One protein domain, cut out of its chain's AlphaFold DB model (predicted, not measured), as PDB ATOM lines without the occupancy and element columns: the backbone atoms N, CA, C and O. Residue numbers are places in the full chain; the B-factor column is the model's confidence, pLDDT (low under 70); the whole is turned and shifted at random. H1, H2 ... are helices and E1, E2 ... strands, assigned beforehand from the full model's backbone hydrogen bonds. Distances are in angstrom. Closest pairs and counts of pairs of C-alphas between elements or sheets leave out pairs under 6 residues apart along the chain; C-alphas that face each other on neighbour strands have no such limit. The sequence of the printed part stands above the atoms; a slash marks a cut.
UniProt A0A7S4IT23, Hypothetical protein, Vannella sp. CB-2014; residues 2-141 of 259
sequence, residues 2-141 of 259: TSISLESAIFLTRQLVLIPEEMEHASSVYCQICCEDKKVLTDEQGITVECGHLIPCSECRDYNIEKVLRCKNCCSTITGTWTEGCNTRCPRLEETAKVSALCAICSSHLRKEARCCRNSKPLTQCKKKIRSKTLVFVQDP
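What this domain is: This is residues 2 to 141 of the 259 residues of the protein "Hypothetical protein" of Vannella sp. CB-2014 (UniProt A0A7S4IT23). A strongly twisted four-stranded sheet, E1 E2 E7 E6, stands between a small three-stranded sheet, E3 E4 E5, and a cluster of three helices, whose centres make a triangle and of which H1 covers one face of the larger sheet. The long stretch of residues 80 to 120, with no named element, lies on the helices' side of the larger sheet, its C-alphas 8 to 27 A from the mean of all C-alphas, and its part round Thr 88 makes the end of the domain far from the small sheet. The printed part has 140 residues, in the order E1 E2 E3 E4 E5 E6 H1 H2 H3 E7; both sheets are antiparallel. The class is mixed, with 67 residues, under half, in named elements. The whole is compact, with a radius of gyration of the C-alphas of 15.9 A and spans of 49 by 34 by 21 A.

How they stand to each other: The larger sheet runs E1, residues 3 to 6, E2, residues 14 to 18, E7, residues 134 to 139, and E6, residues 54 to 56. E1 and E2 form a hairpin, with N 4 and O 16 2.8 A apart. Between E2 and E7, N 17 and O 135 are within hydrogen-bond range at 2.9 A; between E7 and E6, N 55 and O 138 at 2.8 A. H1, residues 58 to 69, is on this sheet at a height of 9.0 A, making two layers, helices on one face of a sheet. It lies over E7 and runs slantwise to the strands, at 41 degrees to E7 on the local plane. H3, residues 121 to 133, touches H1 with residues 126 to 131 alone, at a steep tilt of 55 degrees, opposite ways; the closest C-alphas, of Ile 65 and Ile 130, are 6.5 A apart. H3 only just is on the larger sheet, with 5 pairs of C-alphas within 10 A, and only grazes it with residues 130 to 133. H2, residues 72 to 79, touches H3, the closest C-alphas being those of Thr 79 and Lys 129, 6.0 A apart. H1 and H2 only just touch, with 3 pairs of C-alphas within 8 A, and only at the corner; the closest C-alphas, of Leu 69 and Cys 75, are 5.5 A apart. In H1, H2 and H3 every O i to N i+4 pair is within hydrogen-bond range. E3, residues 28 to 31, E4, residues 36 to 43, and E5, residues 46 to 49, form a meander, each strand the antiparallel neighbour of the one before; N 29 and O 38 are 2.8 A apart, N 41 and O 48 2.8 A. The closest C-alphas of E5 and E6, of Thr 48 and Ile 55, are 6.5 A apart.

Where its parts are: E1 begins at C-alpha 3, (136.056, 155.205, 134.513), and E7, 17.0 A long, ends at C-alpha 139, (121.892, 151.594, 134.024). E4 measures 21.8 A, H3 18.7 A and H1 16.2 A.

The domain as a whole: The two C-alphas farthest apart, of Cys 34 and Thr 88, are 50.1 A apart. The printed part has no cut. The link from H2 to H3, 41 residues, is long. Residues 23 to 26 have a pLDDT under 70.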
ATOM      1  N   THR A   2     140.372 154.799 132.864       79.19
ATOM      2  CA  THR A   2     139.724 155.793 133.730       79.19
ATOM      3  C   THR A   2     138.218 155.738 133.501       79.19
ATOM      4  O   THR A   2     137.708 156.251 132.505       79.19
ATOM      5  N   SER A   3     137.506 155.060 134.403       90.12
ATOM      6  CA  SER A   3     136.056 155.205 134.513       90.12
ATOM      7  C   SER A   3     135.759 156.534 135.206       90.12
ATOM      8  O   SER A   3     136.354 156.848 136.236       90.12
ATOM      9  N   ILE A   4     134.894 157.349 134.614       94.25
ATOM     10  CA  ILE A   4     134.532 158.674 135.113       94.25
ATOM     11  C   ILE A   4     133.024 158.696 135.346       94.25
ATOM     12  O   ILE A   4     132.236 158.528 134.410       94.25
ATOM     13  N   SER A   5     132.628 158.960 136.589       95.25
ATOM     14  CA  SER A   5     131.221 159.096 136.959       95.25
ATOM     15  C   SER A   5     130.649 160.422 136.452       95.25
ATOM     16  O   SER A   5     131.144 161.505 136.754       95.25
ATOM     17  N   LEU A   6     129.588 160.336 135.651       94.38
ATOM     18  CA  LEU A   6     128.861 161.470 135.088       94.38
ATOM     19  C   LEU A   6     127.568 161.714 135.869       94.38
ATOM     20  O   LEU A   6     126.483 161.263 135.471       94.38
ATOM     21  N   GLU A   7     127.686 162.468 136.954       93.38
ATOM     22  CA  GLU A   7     126.580 162.775 137.855       93.38
ATOM     23  C   GLU A   7     125.522 163.694 137.224       93.38
ATOM     24  O   GLU A   7     125.768 164.475 136.295       93.38
ATOM     25  N   SER A   8     124.289 163.570 137.710       91.06
ATOM     26  CA  SER A   8     123.179 164.441 137.348       91.06
ATOM     27  C   SER A   8     122.161 164.483 138.475       91.06
ATOM     28  O   SER A   8     121.797 163.451 139.016       91.06
ATOM     29  N   ALA A   9     121.604 165.661 138.755       89.75
ATOM     30  CA  ALA A   9     120.514 165.795 139.723       89.75
ATOM     31  C   ALA A   9     119.186 165.144 139.268       89.75
ATOM     32  O   ALA A   9     118.252 165.038 140.056       89.75
ATOM     33  N   ILE A  10     119.059 164.780 137.984       92.44
ATOM     34  CA  ILE A  10     117.785 164.363 137.365       92.44
ATOM     35  C   ILE A  10     117.832 162.917 136.849       92.44
ATOM     36  O   ILE A  10     116.782 162.324 136.598       92.44
ATOM     37  N   PHE A  11     119.028 162.371 136.641       93.94
ATOM     38  CA  PHE A  11     119.237 161.061 136.031       93.94
ATOM     39  C   PHE A  11     120.153 160.227 136.909       93.94
ATOM     40  O   PHE A  11     121.006 160.779 137.602       93.94
ATOM     41  N   LEU A  12     120.017 158.909 136.802       94.50
ATOM     42  CA  LEU A  12     120.943 157.975 137.431       94.50
ATOM     43  C   LEU A  12     122.378 158.217 136.935       94.50
ATOM     44  O   LEU A  12     122.598 158.754 135.840       94.50
ATOM     45  N   THR A  13     123.359 157.833 137.751       95.25
ATOM     46  CA  THR A  13     124.771 158.017 137.407       95.25
ATOM     47  C   THR A  13     125.115 157.232 136.148       95.25
ATOM     48  O   THR A  13     124.711 156.085 135.967       95.25
ATOM     49  N   ARG A  14     125.892 157.857 135.268       96.69
ATOM     50  CA  ARG A  14     126.381 157.233 134.034       96.69
ATOM     51  C   ARG A  14     127.888 157.099 134.136       96.69
ATOM     52  O   ARG A  14     128.520 157.931 134.777       96.69
ATOM     53  N   GLN A  15     128.463 156.105 133.475       97.12
ATOM     54  CA  GLN A  15     129.906 155.878 133.500       97.12
ATOM     55  C   GLN A  15     130.502 156.162 132.126       97.12
ATOM     56  O   GLN A  15     130.128 155.530 131.140       97.12
ATOM     57  N   LEU A  16     131.411 157.130 132.052       96.62
ATOM     58  CA  LEU A  16     132.237 157.393 130.878       96.62
ATOM     59  C   LEU A  16     133.510 156.558 130.993       96.62
ATOM     60  O   LEU A  16     134.253 156.707 131.954       96.62
ATOM     61  N   VAL A  17     133.766 155.701 130.012       95.19
ATOM     62  CA  VAL A  17     134.940 154.823 129.990       95.19
ATOM     63  C   VAL A  17     135.789 155.166 128.775       95.19
ATOM     64  O   VAL A  17     135.277 155.251 127.653       95.19
ATOM     65  N   LEU A  18     137.085 155.364 129.009       92.69
ATOM     66  CA  LEU A  18     138.090 155.522 127.961       92.69
ATOM     67  C   LEU A  18     138.850 154.204 127.778       92.69
ATOM     68  O   LEU A  18     139.488 153.727 128.719       92.69
ATOM     69  N   ILE A  19     138.775 153.638 126.573       87.75
ATOM     70  CA  ILE A  19     139.467 152.409 126.175       87.75
ATOM     71  C   ILE A  19     140.836 152.792 125.591       87.75
ATOM     72  O   ILE A  19     140.883 153.480 124.564       87.75
ATOM     73  N   PRO A  20     141.953 152.389 126.223       78.50
ATOM     74  CA  PRO A  20     143.285 152.541 125.645       78.50
ATOM     75  C   PRO A  20     143.446 151.639 124.413       78.50
ATOM     76  O   PRO A  20     142.978 150.506 124.427       78.50
ATOM     77  N   GLU A  21     144.160 152.113 123.387       75.50
ATOM     78  CA  GLU A  21     144.464 151.340 122.160       75.50
ATOM     79  C   GLU A  21     145.200 150.021 122.455       75.50
ATOM     80  O   GLU A  21     145.006 149.039 121.755       75.50
ATOM     81  N   GLU A  22     146.000 149.977 123.519       72.75
ATOM     82  CA  GLU A  22     146.816 148.811 123.887       72.75
ATOM     83  C   GLU A  22     146.086 147.817 124.812       72.75
ATOM     84  O   GLU A  22     146.644 146.785 125.173       72.75
ATOM     85  N   MET A  23     144.846 148.112 125.234       64.19
ATOM     86  CA  MET A  23     144.120 147.326 126.246       64.19
ATOM     87  C   MET A  23     142.690 146.963 125.832       64.19
ATOM     88  O   MET A  23     141.781 146.951 126.670       64.19
ATOM     89  N   GLU A  24     142.484 146.623 124.556       59.81
ATOM     90  CA  GLU A  24     141.172 146.213 124.024       59.81
ATOM     91  C   GLU A  24     140.535 145.031 124.787       59.81
ATOM     92  O   GLU A  24     139.331 144.812 124.683       59.81
ATOM     93  N   HIS A  25     141.294 144.301 125.615       61.44
ATOM     94  CA  HIS A  25     140.816 143.116 126.339       61.44
ATOM     95  C   HIS A  25     140.666 143.285 127.862       61.44
ATOM     96  O   HIS A  25     140.274 142.335 128.537       61.44
ATOM     97  N   ALA A  26     140.951 144.464 128.434       69.19
ATOM     98  CA  ALA A  26     140.954 144.646 129.895       69.19
ATOM     99  C   ALA A  26     140.359 145.984 130.368       69.19
ATOM    100  O   ALA A  26     140.828 146.585 131.336       69.19
ATOM    101  N   SER A  27     139.322 146.481 129.693       88.25
ATOM    102  CA  SER A  27     138.582 147.638 130.208       88.25
ATOM    103  C   SER A  27     137.609 147.212 131.310       88.25
ATOM    104  O   SER A  27     136.902 146.215 131.172       88.25
ATOM    105  N   SER A  28     137.556 147.982 132.396       93.44
ATOM    106  CA  SER A  28     136.600 147.804 133.490       93.44
ATOM    107  C   SER A  28     135.733 149.049 133.682       93.44
ATOM    108  O   SER A  28     136.087 150.158 133.266       93.44
ATOM    109  N   VAL A  29     134.566 148.854 134.291       95.31
ATOM    110  CA  VAL A  29     133.620 149.911 134.646       95.31
ATOM    111  C   VAL A  29     133.039 149.646 136.029       95.31
ATOM    112  O   VAL A  29     132.582 148.538 136.308       95.31
ATOM    113  N   TYR A  30     133.009 150.672 136.876       95.31
ATOM    114  CA  TYR A  30     132.408 150.560 138.198       95.31
ATOM    115  C   TYR A  30     130.883 150.457 138.092       95.31
ATOM    116  O   TYR A  30     130.215 151.351 137.557       95.31
ATOM    117  N   CYS A  31     130.314 149.370 138.606       96.56
ATOM    118  CA  CYS A  31     128.872 149.169 138.649       96.56
ATOM    119  C   CYS A  31     128.318 149.591 140.012       96.56
ATOM    120  O   CYS A  31     128.611 148.963 141.023       96.56
ATOM    121  N   GLN A  32     127.445 150.603 140.042       94.94
ATOM    122  CA  GLN A  32     126.829 151.083 141.291       94.94
ATOM    123  C   GLN A  32     125.848 150.090 141.932       94.94
ATOM    124  O   GLN A  32     125.480 150.274 143.083       94.94
ATOM    125  N   ILE A  33     125.418 149.061 141.199       95.81
ATOM    126  CA  ILE A  33     124.507 148.029 141.713       95.81
ATOM    127  C   ILE A  33     125.289 146.876 142.339       95.81
ATOM    128  O   ILE A  33     124.924 146.404 143.408       95.81
ATOM    129  N   CYS A  34     126.372 146.435 141.690       96.75
ATOM    130  CA  CYS A  34     127.252 145.406 142.249       96.75
ATOM    131  C   CYS A  34     128.234 145.962 143.290       96.75
ATOM    132  O   CYS A  34     128.806 145.186 144.042       96.75
ATOM    133  N   CYS A  35     128.447 147.282 143.310       96.06
ATOM    134  CA  CYS A  35     129.454 147.960 144.129       96.06
ATOM    135  C   CYS A  35     130.891 147.471 143.871       96.06
ATOM    136  O   CYS A  35     131.711 147.414 144.783       96.06
ATOM    137  N   GLU A  36     131.204 147.126 142.623       96.50
ATOM    138  CA  GLU A  36     132.522 146.634 142.218       96.50
ATOM    139  C   GLU A  36     132.809 146.950 140.743       96.50
ATOM    140  O   GLU A  36     131.897 147.251 139.958       96.50
ATOM    141  N   ASP A  37     134.084 146.877 140.363       95.62
ATOM    142  CA  ASP A  37     134.514 147.008 138.975       95.62
ATOM    143  C   ASP A  37     134.164 145.752 138.178       95.62
ATOM    144  O   ASP A  37     134.525 144.631 138.532       95.62
ATOM    145  N   LYS A  38     133.472 145.951 137.059       95.75
ATOM    146  CA  LYS A  38     133.046 144.886 136.154       95.75
ATOM    147  C   LYS A  38     133.786 144.968 134.839       95.75
ATOM    148  O   LYS A  38     134.055 146.060 134.339       95.75
ATOM    149  N   LYS A  39     134.098 143.809 134.263       94.38
ATOM    150  CA  LYS A  39     134.756 143.746 132.959       94.38
ATOM    151  C   LYS A  39     133.798 144.200 131.862       94.38
ATOM    152  O   LYS A  39     132.620 143.834 131.848       94.38
ATOM    153  N   VAL A  40     134.322 145.003 130.944       93.50
ATOM    154  CA  VAL A  40     133.664 145.338 129.683       93.50
ATOM    155  C   VAL A  40     134.015 144.241 128.688       93.50
ATOM    156  O   VAL A  40     135.186 144.034 128.376       93.50
ATOM    157  N   LEU A  41     132.998 143.532 128.216       92.12
ATOM    158  CA  LEU A  41     133.121 142.461 127.240       92.12
ATOM    159  C   LEU A  41     132.792 143.028 125.858       92.12
ATOM    160  O   LEU A  41     131.841 143.794 125.700       92.12
ATOM    161  N   THR A  42     133.606 142.682 124.866       89.88
ATOM    162  CA  THR A  42     133.356 143.027 123.462       89.88
ATOM    163  C   THR A  42     133.194 141.725 122.696       89.88
ATOM    164  O   THR A  42     134.119 140.916 122.670       89.88
ATOM    165  N   ASP A  43     132.018 141.518 122.117       87.56
ATOM    166  CA  ASP A  43     131.656 140.345 121.326       87.56
ATOM    167  C   ASP A  43     131.112 140.770 119.946       87.56
ATOM    168  O   ASP A  43     131.055 141.956 119.610       87.56
ATOM    169  N   GLU A  44     130.730 139.799 119.111       89.75
ATOM    170  CA  GLU A  44     130.143 140.064 117.787       89.75
ATOM    171  C   GLU A  44     128.785 140.788 117.864       89.75
ATOM    172  O   GLU A  44     128.372 141.444 116.904       89.75
ATOM    173  N   GLN A  45     128.084 140.685 118.998       87.81
ATOM    174  CA  GLN A  45     126.770 141.290 119.228       87.81
ATOM    175  C   GLN A  45     126.892 142.740 119.719       87.81
ATOM    176  O   GLN A  45     125.958 143.536 119.567       87.81
ATOM    177  N   GLY A  46     128.050 143.116 120.260       90.31
ATOM    178  CA  GLY A  46     128.398 144.473 120.629       90.31
ATOM    179  C   GLY A  46     129.251 144.547 121.889       90.31
ATOM    180  O   GLY A  46     130.187 143.786 122.103       90.31
ATOM    181  N   ILE A  47     128.968 145.564 122.702       92.56
ATOM    182  CA  ILE A  47     129.715 145.843 123.926       92.56
ATOM    183  C   ILE A  47     128.771 145.663 125.103       92.56
ATOM    184  O   ILE A  47     127.763 146.367 125.207       92.56
ATOM    185  N   THR A  48     129.122 144.747 125.992       94.56
ATOM    186  CA  THR A  48     128.350 144.398 127.181       94.56
ATOM    187  C   THR A  48     129.216 144.540 128.431       94.56
ATOM    188  O   THR A  48     130.432 144.724 128.371       94.56
ATOM    189  N   VAL A  49     128.578 144.538 129.596       95.62
ATOM    190  CA  VAL A  49     129.269 144.508 130.888       95.62
ATOM    191  C   VAL A  49     128.933 143.177 131.537       95.62
ATOM    192  O   VAL A  49     127.769 142.789 131.534       95.62
ATOM    193  N   GLU A  50     129.925 142.513 132.124       95.69
ATOM    194  CA  GLU A  50     129.811 141.169 132.716       95.69
ATOM    195  C   GLU A  50     128.593 140.985 133.642       95.69
ATOM    196  O   GLU A  50     127.977 139.926 133.662       95.69
ATOM    197  N   CYS A  51     128.208 142.024 134.388       96.62
ATOM    198  CA  CYS A  51     127.066 141.975 135.304       96.62
ATOM    199  C   CYS A  51     125.687 142.167 134.652       96.62
ATOM    200  O   CYS A  51     124.680 142.014 135.333       96.62
ATOM    201  N   GLY A  52     125.609 142.605 133.393       96.44
ATOM    202  CA  GLY A  52     124.349 142.932 132.710       96.44
ATOM    203  C   GLY A  52     123.613 144.186 133.218       96.44
ATOM    204  O   GLY A  52     122.721 144.684 132.546       96.44
ATOM    205  N   HIS A  53     123.999 144.766 134.357       97.94
ATOM    206  CA  HIS A  53     123.322 145.933 134.944       97.94
ATOM    207  C   HIS A  53     123.541 147.259 134.200       97.94
ATOM    208  O   HIS A  53     122.880 148.260 134.494       97.94
ATOM    209  N   LEU A  54     124.512 147.299 133.291       97.88
ATOM    210  CA  LEU A  54     124.928 148.490 132.565       97.88
ATOM    211  C   LEU A  54     124.879 148.223 131.062       97.88
ATOM    212  O   LEU A  54     125.430 147.233 130.587       97.88
ATOM    213  N   ILE A  55     124.292 149.152 130.310       97.25
ATOM    214  CA  ILE A  55     124.184 149.082 128.849       97.25
ATOM    215  C   ILE A  55     124.818 150.312 128.183       97.25
ATOM    216  O   ILE A  55     124.778 151.416 128.742       97.25
ATOM    217  N   PRO A  56     125.402 150.175 126.980       97.19
ATOM    218  CA  PRO A  56     125.975 151.309 126.265       97.19
ATOM    219  C   PRO A  56     124.883 152.243 125.712       97.19
ATOM    220  O   PRO A  56     123.939 151.818 125.046       97.19
ATOM    221  N   CYS A  57     125.039 153.557 125.910       97.75
ATOM    222  CA  CYS A  57     124.167 154.583 125.326       97.75
ATOM    223  C   CYS A  57     124.917 155.405 124.269       97.75
ATOM    224  O   CYS A  57     125.725 156.286 124.584       97.75
ATOM    225  N   SER A  58     124.616 155.150 122.992       96.81
ATOM    226  CA  SER A  58     125.275 155.794 121.850       96.81
ATOM    227  C   SER A  58     125.053 157.307 121.795       96.81
ATOM    228  O   SER A  58     125.979 158.042 121.459       96.81
ATOM    229  N   GLU A  59     123.875 157.793 122.181       97.12
ATOM    230  CA  GLU A  59     123.556 159.220 122.184       97.12
ATOM    231  C   GLU A  59     124.308 159.973 123.293       97.12
ATOM    232  O   GLU A  59     124.836 161.063 123.067       97.12
ATOM    233  N   CYS A  60     124.425 159.382 124.491       97.25
ATOM    234  CA  CYS A  60     125.262 159.943 125.555       97.25
ATOM    235  C   CYS A  60     126.748 159.898 125.192       97.25
ATOM    236  O   CYS A  60     127.479 160.835 125.522       97.25
ATOM    237  N   ARG A  61     127.198 158.846 124.499       97.38
ATOM    238  CA  ARG A  61     128.554 158.775 123.948       97.38
ATOM    239  C   ARG A  61     128.798 159.912 122.961       97.38
ATOM    240  O   ARG A  61     129.747 160.664 123.143       97.38
ATOM    241  N   ASP A  62     127.930 160.086 121.970       97.06
ATOM    242  CA  ASP A  62     128.071 161.140 120.962       97.06
ATOM    243  C   ASP A  62     128.062 162.541 121.585       97.06
ATOM    244  O   ASP A  62     128.898 163.372 121.231       97.06
ATOM    245  N   TYR A  63     127.202 162.783 122.576       96.38
ATOM    246  CA  TYR A  63     127.212 164.030 123.343       96.38
ATOM    247  C   TYR A  63     128.563 164.292 124.030       96.38
ATOM    248  O   TYR A  63     129.080 165.411 123.984       96.38
ATOM    249  N   ASN A  64     129.158 163.271 124.653       96.50
ATOM    250  CA  ASN A  64     130.470 163.404 125.284       96.50
ATOM    251  C   ASN A  64     131.591 163.571 124.254       96.50
ATOM    252  O   ASN A  64     132.470 164.399 124.471       96.50
ATOM    253  N   ILE A  65     131.534 162.888 123.107       97.19
ATOM    254  CA  ILE A  65     132.497 163.074 122.010       97.19
ATOM    255  C   ILE A  65     132.516 164.537 121.551       97.19
ATOM    256  O   ILE A  65     133.590 165.116 121.410       97.19
ATOM    257  N   GLU A  66     131.351 165.167 121.374       96.38
ATOM    258  CA  GLU A  66     131.277 166.588 121.001       96.38
ATOM    259  C   GLU A  66     131.910 167.505 122.063       96.38
ATOM    260  O   GLU A  66     132.563 168.496 121.724       96.38
ATOM    261  N   LYS A  67     131.786 167.170 123.355       96.00
ATOM    262  CA  LYS A  67     132.496 167.890 124.425       96.00
ATOM    263  C   LYS A  67     134.005 167.671 124.366       96.00
ATOM    264  O   LYS A  67     134.751 168.643 124.437       96.00
ATOM    265  N   VAL A  68     134.461 166.428 124.214       96.69
ATOM    266  CA  VAL A  68     135.891 166.091 124.135       96.69
ATOM    267  C   VAL A  68     136.539 166.783 122.945       96.69
ATOM    268  O   VAL A  68     137.581 167.408 123.108       96.69
ATOM    269  N   LEU A  69     135.884 166.789 121.781       96.62
ATOM    270  CA  LEU A  69     136.357 167.514 120.603       96.62
ATOM    271  C   LEU A  69     136.585 168.999 120.887       96.62
ATOM    272  O   LEU A  69     137.427 169.604 120.235       96.62
ATOM    273  N   ARG A  70     135.853 169.612 121.822       96.62
ATOM    274  CA  ARG A  70     135.987 171.029 122.199       96.62
ATOM    275  C   ARG A  70     137.001 171.267 123.322       96.62
ATOM    276  O   ARG A  70     137.274 172.424 123.635       96.62
ATOM    277  N   CYS A  71     137.558 170.218 123.917       96.81
ATOM    278  CA  CYS A  71     138.589 170.297 124.942       96.81
ATOM    279  C   CYS A  71     139.966 170.049 124.314       96.81
ATOM    280  O   CYS A  71     140.239 168.938 123.864       96.81
ATOM    281  N   LYS A  72     140.844 171.063 124.308       96.25
ATOM    282  CA  LYS A  72     142.190 170.942 123.715       96.25
ATOM    283  C   LYS A  72     142.986 169.799 124.343       96.25
ATOM    284  O   LYS A  72     143.519 168.975 123.611       96.25
ATOM    285  N   ASN A  73     143.008 169.737 125.674       96.19
ATOM    286  CA  ASN A  73     143.793 168.752 126.412       96.19
ATOM    287  C   ASN A  73     143.316 167.320 126.118       96.19
ATOM    288  O   ASN A  73     144.031 166.551 125.488       96.19
ATOM    289  N   CYS A  74     142.064 166.991 126.457       96.00
ATOM    290  CA  CYS A  74     141.548 165.629 126.290       96.00
ATOM    291  C   CYS A  74     141.473 165.172 124.832       96.00
ATOM    292  O   CYS A  74     141.698 163.996 124.564       96.00
ATOM    293  N   CYS A  75     141.168 166.071 123.889       96.19
ATOM    294  CA  CYS A  75     141.212 165.716 122.474       96.19
ATOM    295  C   CYS A  75     142.629 165.286 122.088       96.19
ATOM    296  O   CYS A  75     142.785 164.167 121.613       96.19
ATOM    297  N   SER A  76     143.646 166.113 122.361       96.06
ATOM    298  CA  SER A  76     145.043 165.777 122.062       96.06
ATOM    299  C   SER A  76     145.498 164.494 122.745       96.06
ATOM    300  O   SER A  76     146.124 163.667 122.095       96.06
ATOM    301  N   THR A  77     145.154 164.291 124.020       94.81
ATOM    302  CA  THR A  77     145.523 163.074 124.758       94.81
ATOM    303  C   THR A  77     144.944 161.815 124.110       94.81
ATOM    304  O   THR A  77     145.629 160.806 124.008       94.81
ATOM    305  N   ILE A  78     143.690 161.859 123.649       93.75
ATOM    306  CA  ILE A  78     142.999 160.678 123.108       93.75
ATOM    307  C   ILE A  78     143.397 160.401 121.650       93.75
ATOM    308  O   ILE A  78     143.562 159.243 121.255       93.75
ATOM    309  N   THR A  79     143.506 161.441 120.819       94.81
ATOM    310  CA  THR A  79     143.732 161.298 119.369       94.81
ATOM    311  C   THR A  79     145.196 161.428 118.951       94.81
ATOM    312  O   THR A  79     145.508 161.117 117.796       94.81
ATOM    313  N   GLY A  80     146.056 161.922 119.846       94.62
ATOM    314  CA  GLY A  80     147.440 162.328 119.584       94.62
ATOM    315  C   GLY A  80     147.570 163.703 118.920       94.62
ATOM    316  O   GLY A  80     148.673 164.226 118.807       94.62
ATOM    317  N   THR A  81     146.468 164.310 118.463       94.00
ATOM    318  CA  THR A  81     146.497 165.568 117.703       94.00
ATOM    319  C   THR A  81     145.308 166.473 118.014       94.00
ATOM    320  O   THR A  81     144.165 166.032 118.139       94.00
ATOM    321  N   TRP A  82     145.553 167.782 118.071       95.38
ATOM    322  CA  TRP A  82     144.488 168.779 118.143       95.38
ATOM    323  C   TRP A  82     144.120 169.268 116.746       95.38
ATOM    324  O   TRP A  82     144.972 169.740 115.999       95.38
ATOM    325  N   THR A  83     142.834 169.213 116.400       92.38
ATOM    326  CA  THR A  83     142.341 169.898 115.199       92.38
ATOM    327  C   THR A  83     142.108 171.371 115.517       92.38
ATOM    328  O   THR A  83     141.214 171.696 116.309       92.38
ATOM    329  N   GLU A  84     142.885 172.255 114.898       90.19
ATOM    330  CA  GLU A  84     142.698 173.705 114.992       90.19
ATOM    331  C   GLU A  84     141.417 174.189 114.289       90.19
ATOM    332  O   GLU A  84     140.680 173.421 113.661       90.19
ATOM    333  N   GLY A  85     141.092 175.474 114.454       90.88
ATOM    334  CA  GLY A  85     139.974 176.099 113.747       90.88
ATOM    335  C   GLY A  85     140.209 176.132 112.233       90.88
ATOM    336  O   GLY A  85     141.342 176.206 111.778       90.88
ATOM    337  N   CYS A  86     139.141 176.104 111.430       92.69
ATOM    338  CA  CYS A  86     139.271 176.138 109.962       92.69
ATOM    339  C   CYS A  86     139.721 177.496 109.394       92.69
ATOM    340  O   CYS A  86     140.023 177.583 108.209       92.69
ATOM    341  N   ASN A  87     139.708 178.554 110.207       94.38
ATOM    342  CA  ASN A  87     140.171 179.897 109.868       94.38
ATOM    343  C   ASN A  87     140.401 180.715 111.153       94.38
ATOM    344  O   ASN A  87     140.050 180.276 112.252       94.38
ATOM    345  N   THR A  88     140.938 181.927 111.005       95.19
ATOM    346  CA  THR A  88     141.261 182.859 112.104       95.19
ATOM    347  C   THR A  88     140.047 183.356 112.895       95.19
ATOM    348  O   THR A  88     140.203 183.811 114.021       95.19
ATOM    349  N   ARG A  89     138.833 183.250 112.339       95.94
ATOM    350  CA  ARG A  89     137.567 183.644 112.987       95.94
ATOM    351  C   ARG A  89     136.740 182.440 113.442       95.94
ATOM    352  O   ARG A  89     135.534 182.545 113.662       95.94
ATOM    353  N   CYS A  90     137.352 181.263 113.523       95.75
ATOM    354  CA  CYS A  90     136.641 180.050 113.883       95.75
ATOM    355  C   CYS A  90     136.283 180.095 115.379       95.75
ATOM    356  O   CYS A  90     137.196 180.209 116.196       95.75
ATOM    357  N   PRO A  91     135.008 179.903 115.782       95.25
ATOM    358  CA  PRO A  91     134.618 179.920 117.199       95.25
ATOM    359  C   PRO A  91     135.407 178.931 118.071       95.25
ATOM    360  O   PRO A  91     135.576 179.133 119.267       95.25
ATOM    361  N   ARG A  92     135.944 177.867 117.463       93.75
ATOM    362  CA  ARG A  92     136.799 176.863 118.109       93.75
ATOM    363  C   ARG A  92     138.137 177.431 118.604       93.75
ATOM    364  O   ARG A  92     138.851 176.745 119.329       93.75
ATOM    365  N   LEU A  93     138.518 178.640 118.208       94.12
ATOM    366  CA  LEU A  93     139.700 179.318 118.741       94.12
ATOM    367  C   LEU A  93     139.430 179.953 120.110       94.12
ATOM    368  O   LEU A  93     140.370 180.141 120.876       94.12
ATOM    369  N   GLU A  94     138.162 180.179 120.451       95.69
ATOM    370  CA  GLU A  94     137.737 180.873 121.662       95.69
ATOM    371  C   GLU A  94     137.202 179.904 122.719       95.69
ATOM    372  O   GLU A  94     136.496 178.933 122.419       95.69
ATOM    373  N   GLU A  95     137.488 180.197 123.984       95.00
ATOM    374  CA  GLU A  95     136.906 179.489 125.122       95.00
ATOM    375  C   GLU A  95     135.479 179.959 125.412       95.00
ATOM    376  O   GLU A  95     135.052 181.065 125.063       95.00
ATOM    377  N   THR A  96     134.681 179.079 126.008       94.75
ATOM    378  CA  THR A  96     133.348 179.446 126.469       94.75
ATOM    379  C   THR A  96     133.433 180.191 127.799       94.75
ATOM    380  O   THR A  96     134.044 179.719 128.752       94.75
ATOM    381  N   ALA A  97     132.729 181.317 127.897       91.44
ATOM    382  CA  ALA A  97     132.556 182.027 129.165       91.44
ATOM    383  C   ALA A  97     131.569 181.320 130.121       91.44
ATOM    384  O   ALA A  97     131.422 181.713 131.272       91.44
ATOM    385  N   LYS A  98     130.846 180.289 129.656       91.38
ATOM    386  CA  LYS A  98     129.848 179.592 130.476       91.38
ATOM    387  C   LYS A  98     130.540 178.670 131.479       91.38
ATOM    388  O   LYS A  98     131.109 177.659 131.076       91.38
ATOM    389  N   VAL A  99     130.389 178.960 132.771       88.88
ATOM    390  CA  VAL A  99     130.938 178.158 133.886       88.88
ATOM    391  C   VAL A  99     130.480 176.698 133.831       88.88
ATOM    392  O   VAL A  99     131.229 175.793 134.161       88.88
ATOM    393  N   SER A 100     129.267 176.435 133.339       88.25
ATOM    394  CA  SER A 100     128.726 175.075 133.228       88.25
ATOM    395  C   SER A 100     129.279 174.267 132.045       88.25
ATOM    396  O   SER A 100     128.934 173.096 131.876       88.25
ATOM    397  N   ALA A 101     130.063 174.880 131.158       93.00
ATOM    398  CA  ALA A 101     130.566 174.241 129.948       93.00
ATOM    399  C   ALA A 101     132.005 173.750 130.152       93.00
ATOM    400  O   ALA A 101     132.940 174.198 129.488       93.00
ATOM    401  N   LEU A 102     132.135 172.784 131.062       95.19
ATOM    402  CA  LEU A 102     133.386 172.115 131.405       95.19
ATOM    403  C   LEU A 102     133.500 170.749 130.720       95.19
ATOM    404  O   LEU A 102     132.501 170.096 130.379       95.19
ATOM    405  N   CYS A 103     134.740 170.324 130.500       95.50
ATOM    406  CA  CYS A 103     135.065 168.987 130.031       95.50
ATOM    407  C   CYS A 103     134.715 167.950 131.102       95.50
ATOM    408  O   CYS A 103     135.100 168.102 132.251       95.50
ATOM    409  N   ALA A 104     134.047 166.864 130.715       93.75
ATOM    410  CA  ALA A 104     133.699 165.797 131.652       93.75
ATOM    411  C   ALA A 104     134.915 164.998 132.159       93.75
ATOM    412  O   ALA A 104     134.789 164.299 133.151       93.75
ATOM    413  N   ILE A 105     136.063 165.075 131.474       94.56
ATOM    414  CA  ILE A 105     137.260 164.286 131.803       94.56
ATOM    415  C   ILE A 105     138.246 165.085 132.660       94.56
ATOM    416  O   ILE A 105     138.720 164.587 133.669       94.56
ATOM    417  N   CYS A 106     138.573 166.316 132.251       95.12
ATOM    418  CA  CYS A 106     139.590 167.139 132.921       95.12
ATOM    419  C   CYS A 106     139.031 168.400 133.590       95.12
ATOM    420  O   CYS A 106     139.805 169.224 134.070       95.12
ATOM    421  N   SER A 107     137.713 168.611 133.550       95.19
ATOM    422  CA  SER A 107     137.036 169.791 134.110       95.19
ATOM    423  C   SER A 107     137.483 171.153 133.556       95.19
ATOM    424  O   SER A 107     137.005 172.180 134.021       95.19
ATOM    425  N   SER A 108     138.332 171.205 132.523       95.31
ATOM    426  CA  SER A 108     138.730 172.463 131.875       95.31
ATOM    427  C   SER A 108     137.597 173.076 131.042       95.31
ATOM    428  O   SER A 108     136.721 172.360 130.540       95.31
ATOM    429  N   HIS A 109     137.647 174.395 130.830       95.69
ATOM    430  CA  HIS A 109     136.691 175.114 129.988       95.69
ATOM    431  C   HIS A 109     136.682 174.584 128.547       95.69
ATOM    432  O   HIS A 109     137.717 174.356 127.917       95.69
ATOM    433  N   LEU A 110     135.481 174.378 128.008       97.00
ATOM    434  CA  LEU A 110     135.303 173.949 126.624       97.00
ATOM    435  C   LEU A 110     135.394 175.137 125.669       97.00
ATOM    436  O   LEU A 110     134.866 176.215 125.925       97.00
ATOM    437  N   ARG A 111     135.954 174.921 124.482       96.19
ATOM    438  CA  ARG A 111     135.918 175.926 123.412       96.19
ATOM    439  C   ARG A 111     134.522 176.107 122.832       96.19
ATOM    440  O   ARG A 111     133.673 175.233 123.023       96.19
ATOM    441  N   LYS A 112     134.225 177.216 122.148       95.56
ATOM    442  CA  LYS A 112     132.892 177.422 121.547       95.56
ATOM    443  C   LYS A 112     132.629 176.391 120.445       95.56
ATOM    444  O   LYS A 112     133.537 175.895 119.778       95.56
ATOM    445  N   GLU A 113     131.359 176.031 120.280       93.69
ATOM    446  CA  GLU A 113     130.937 175.142 119.200       93.69
ATOM    447  C   GLU A 113     131.058 175.874 117.857       93.69
ATOM    448  O   GLU A 113     130.570 176.993 117.703       93.69
ATOM    449  N   ALA A 114     131.708 175.243 116.879       93.19
ATOM    450  CA  ALA A 114     131.942 175.824 115.565       93.19
ATOM    451  C   ALA A 114     131.242 174.995 114.482       93.19
ATOM    452  O   ALA A 114     131.632 173.866 114.191       93.19
ATOM    453  N   ARG A 115     130.219 175.575 113.843       94.06
ATOM    454  CA  ARG A 115     129.508 174.925 112.727       94.06
ATOM    455  C   ARG A 115     130.323 174.917 111.432       94.06
ATOM    456  O   ARG A 115     130.175 173.998 110.634       94.06
ATOM    457  N   CYS A 116     131.206 175.900 111.245       94.50
ATOM    458  CA  CYS A 116     131.990 176.094 110.022       94.50
ATOM    459  C   CYS A 116     133.004 174.975 109.733       94.50
ATOM    460  O   CYS A 116     133.325 174.740 108.575       94.50
ATOM    461  N   CYS A 117     133.493 174.262 110.752       93.12
ATOM    462  CA  CYS A 117     134.456 173.169 110.585       93.12
ATOM    463  C   CYS A 117     133.865 171.783 110.873       93.12
ATOM    464  O   CYS A 117     134.613 170.811 110.898       93.12
ATOM    465  N   ARG A 118     132.544 171.669 111.084       92.62
ATOM    466  CA  ARG A 118     131.888 170.422 111.522       92.62
ATOM    467  C   ARG A 118     132.173 169.229 110.603       92.62
ATOM    468  O   ARG A 118     132.327 168.115 111.090       92.62
ATOM    469  N   ASN A 119     132.260 169.486 109.299       93.50
ATOM    470  CA  ASN A 119     132.460 168.469 108.266       93.50
ATOM    471  C   ASN A 119     133.897 168.455 107.718       93.50
ATOM    472  O   ASN A 119     134.147 167.873 106.666       93.50
ATOM    473  N   SER A 120     134.851 169.119 108.381       95.12
ATOM    474  CA  SER A 120     136.241 169.076 107.929       95.12
ATOM    475  C   SER A 120     136.800 167.654 108.082       95.12
ATOM    476  O   SER A 120     136.466 166.934 109.034       95.12
ATOM    477  N   LYS A 121     137.661 167.234 107.145       95.56
ATOM    478  CA  LYS A 121     138.309 165.912 107.205       95.56
ATOM    479  C   LYS A 121     139.070 165.703 108.528       95.56
ATOM    480  O   LYS A 121     138.833 164.666 109.149       95.56
ATOM    481  N   PRO A 122     139.878 166.668 109.025       94.56
ATOM    482  CA  PRO A 122     140.606 166.497 110.284       94.56
ATOM    483  C   PRO A 122     139.680 166.287 111.489       94.56
ATOM    484  O   PRO A 122     139.905 165.388 112.301       94.56
ATOM    485  N   LEU A 123     138.583 167.052 111.574       94.81
ATOM    486  CA  LEU A 123     137.643 166.939 112.687       94.81
ATOM    487  C   LEU A 123     136.858 165.624 112.631       94.81
ATOM    488  O   LEU A 123     136.650 164.985 113.660       94.81
ATOM    489  N   THR A 124     136.469 165.185 111.433       95.56
ATOM    490  CA  THR A 124     135.782 163.901 111.222       95.56
ATOM    491  C   THR A 124     136.677 162.721 111.608       95.56
ATOM    492  O   THR A 124     136.219 161.791 112.274       95.56
ATOM    493  N   GLN A 125     137.967 162.773 111.258       95.94
ATOM    494  CA  GLN A 125     138.952 161.766 111.665       95.94
ATOM    495  C   GLN A 125     139.154 161.755 113.185       95.94
ATOM    496  O   GLN A 125     139.094 160.687 113.794       95.94
ATOM    497  N   CYS A 126     139.308 162.925 113.815       95.75
ATOM    498  CA  CYS A 126     139.397 163.025 115.275       95.75
ATOM    499  C   CYS A 126     138.143 162.470 115.955       95.75
ATOM    500  O   CYS A 126     138.244 161.678 116.888       95.75
ATOM    501  N   LYS A 127     136.952 162.808 115.447       96.69
ATOM    502  CA  LYS A 127     135.681 162.282 115.949       96.69
ATOM    503  C   LYS A 127     135.632 160.755 115.875       96.69
ATOM    504  O   LYS A 127     135.199 160.125 116.836       96.69
ATOM    505  N   LYS A 128     136.088 160.163 114.765       96.31
ATOM    506  CA  LYS A 128     136.159 158.703 114.596       96.31
ATOM    507  C   LYS A 128     137.102 158.065 115.624       96.31
ATOM    508  O   LYS A 128     136.692 157.107 116.267       96.31
ATOM    509  N   LYS A 129     138.299 158.633 115.826       95.62
ATOM    510  CA  LYS A 129     139.276 158.167 116.831       95.62
ATOM    511  C   LYS A 129     138.748 158.256 118.265       95.62
ATOM    512  O   LYS A 129     138.885 157.319 119.036       95.62
ATOM    513  N   ILE A 130     138.112 159.370 118.637       96.06
ATOM    514  CA  ILE A 130     137.521 159.504 119.980       96.06
ATOM    515  C   ILE A 130     136.382 158.493 120.143       96.06
ATOM    516  O   ILE A 130     136.262 157.869 121.193       96.06
ATOM    517  N   ARG A 131     135.560 158.297 119.103       96.25
ATOM    518  CA  ARG A 131     134.431 157.363 119.140       96.25
ATOM    519  C   ARG A 131     134.851 155.914 119.370       96.25
ATOM    520  O   ARG A 131     134.135 155.230 120.093       96.25
ATOM    521  N   SER A 132     135.955 155.453 118.780       93.38
ATOM    522  CA  SER A 132     136.460 154.092 119.017       93.38
ATOM    523  C   SER A 132     137.028 153.910 120.426       93.38
ATOM    524  O   SER A 132     136.984 152.811 120.952       93.38
ATOM    525  N   LYS A 133     137.496 154.991 121.059       93.31
ATOM    526  CA  LYS A 133     138.103 154.969 122.399       93.31
ATOM    527  C   LYS A 133     137.153 155.338 123.536       93.31
ATOM    528  O   LYS A 133     137.569 155.348 124.686       93.31
ATOM    529  N   THR A 134     135.906 155.708 123.250       94.88
ATOM    530  CA  THR A 134     134.989 156.251 124.263       94.88
ATOM    531  C   THR A 134     133.706 155.448 124.325       94.88
ATOM    532  O   THR A 134     133.021 155.285 123.316       94.88
ATOM    533  N   LEU A 135     133.312 155.049 125.528       96.00
ATOM    534  CA  LEU A 135     132.013 154.453 125.812       96.00
ATOM    535  C   LEU A 135     131.306 155.214 126.919       96.00
ATOM    536  O   LEU A 135     131.936 155.795 127.798       96.00
ATOM    537  N   VAL A 136     129.978 155.210 126.869       97.56
ATOM    538  CA  VAL A 136     129.159 155.704 127.971       97.56
ATOM    539  C   VAL A 136     128.150 154.635 128.325       97.56
ATOM    540  O   VAL A 136     127.297 154.298 127.503       97.56
ATOM    541  N   PHE A 137     128.255 154.138 129.547       98.06
ATOM    542  CA  PHE A 137     127.336 153.177 130.121       98.06
ATOM    543  C   PHE A 137     126.280 153.890 130.952       98.06
ATOM    544  O   PHE A 137     126.551 154.873 131.649       98.06
ATOM    545  N   VAL A 138     125.060 153.387 130.856       98.06
ATOM    546  CA  VAL A 138     123.915 153.800 131.662       98.06
ATOM    547  C   VAL A 138     123.326 152.554 132.312       98.06
ATOM    548  O   VAL A 138     123.538 151.451 131.814       98.06
ATOM    549  N   GLN A 139     122.591 152.717 133.405       97.81
ATOM    550  CA  GLN A 139     121.892 151.594 134.024       97.81
ATOM    551  C   GLN A 139     120.879 150.973 133.054       97.81
ATOM    552  O   GLN A 139     120.170 151.705 132.354       97.81
ATOM    553  N   ASP A 140     120.819 149.642 132.999       97.75
ATOM    554  CA  ASP A 140     119.801 148.942 132.219       97.75
ATOM    555  C   ASP A 140     118.405 149.293 132.775       97.75
ATOM    556  O   ASP A 140     118.157 149.124 133.969       97.75
ATOM    557  N   PRO A 141     117.467 149.822 131.968       96.69
ATOM    558  CA  PRO A 141     116.099 150.034 132.424       96.69
ATOM    559  C   PRO A 141     115.372 148.744 132.836       96.69
ATOM    560  O   PRO A 141     114.403 148.843 133.588       96.69
TER     561      PRO A 141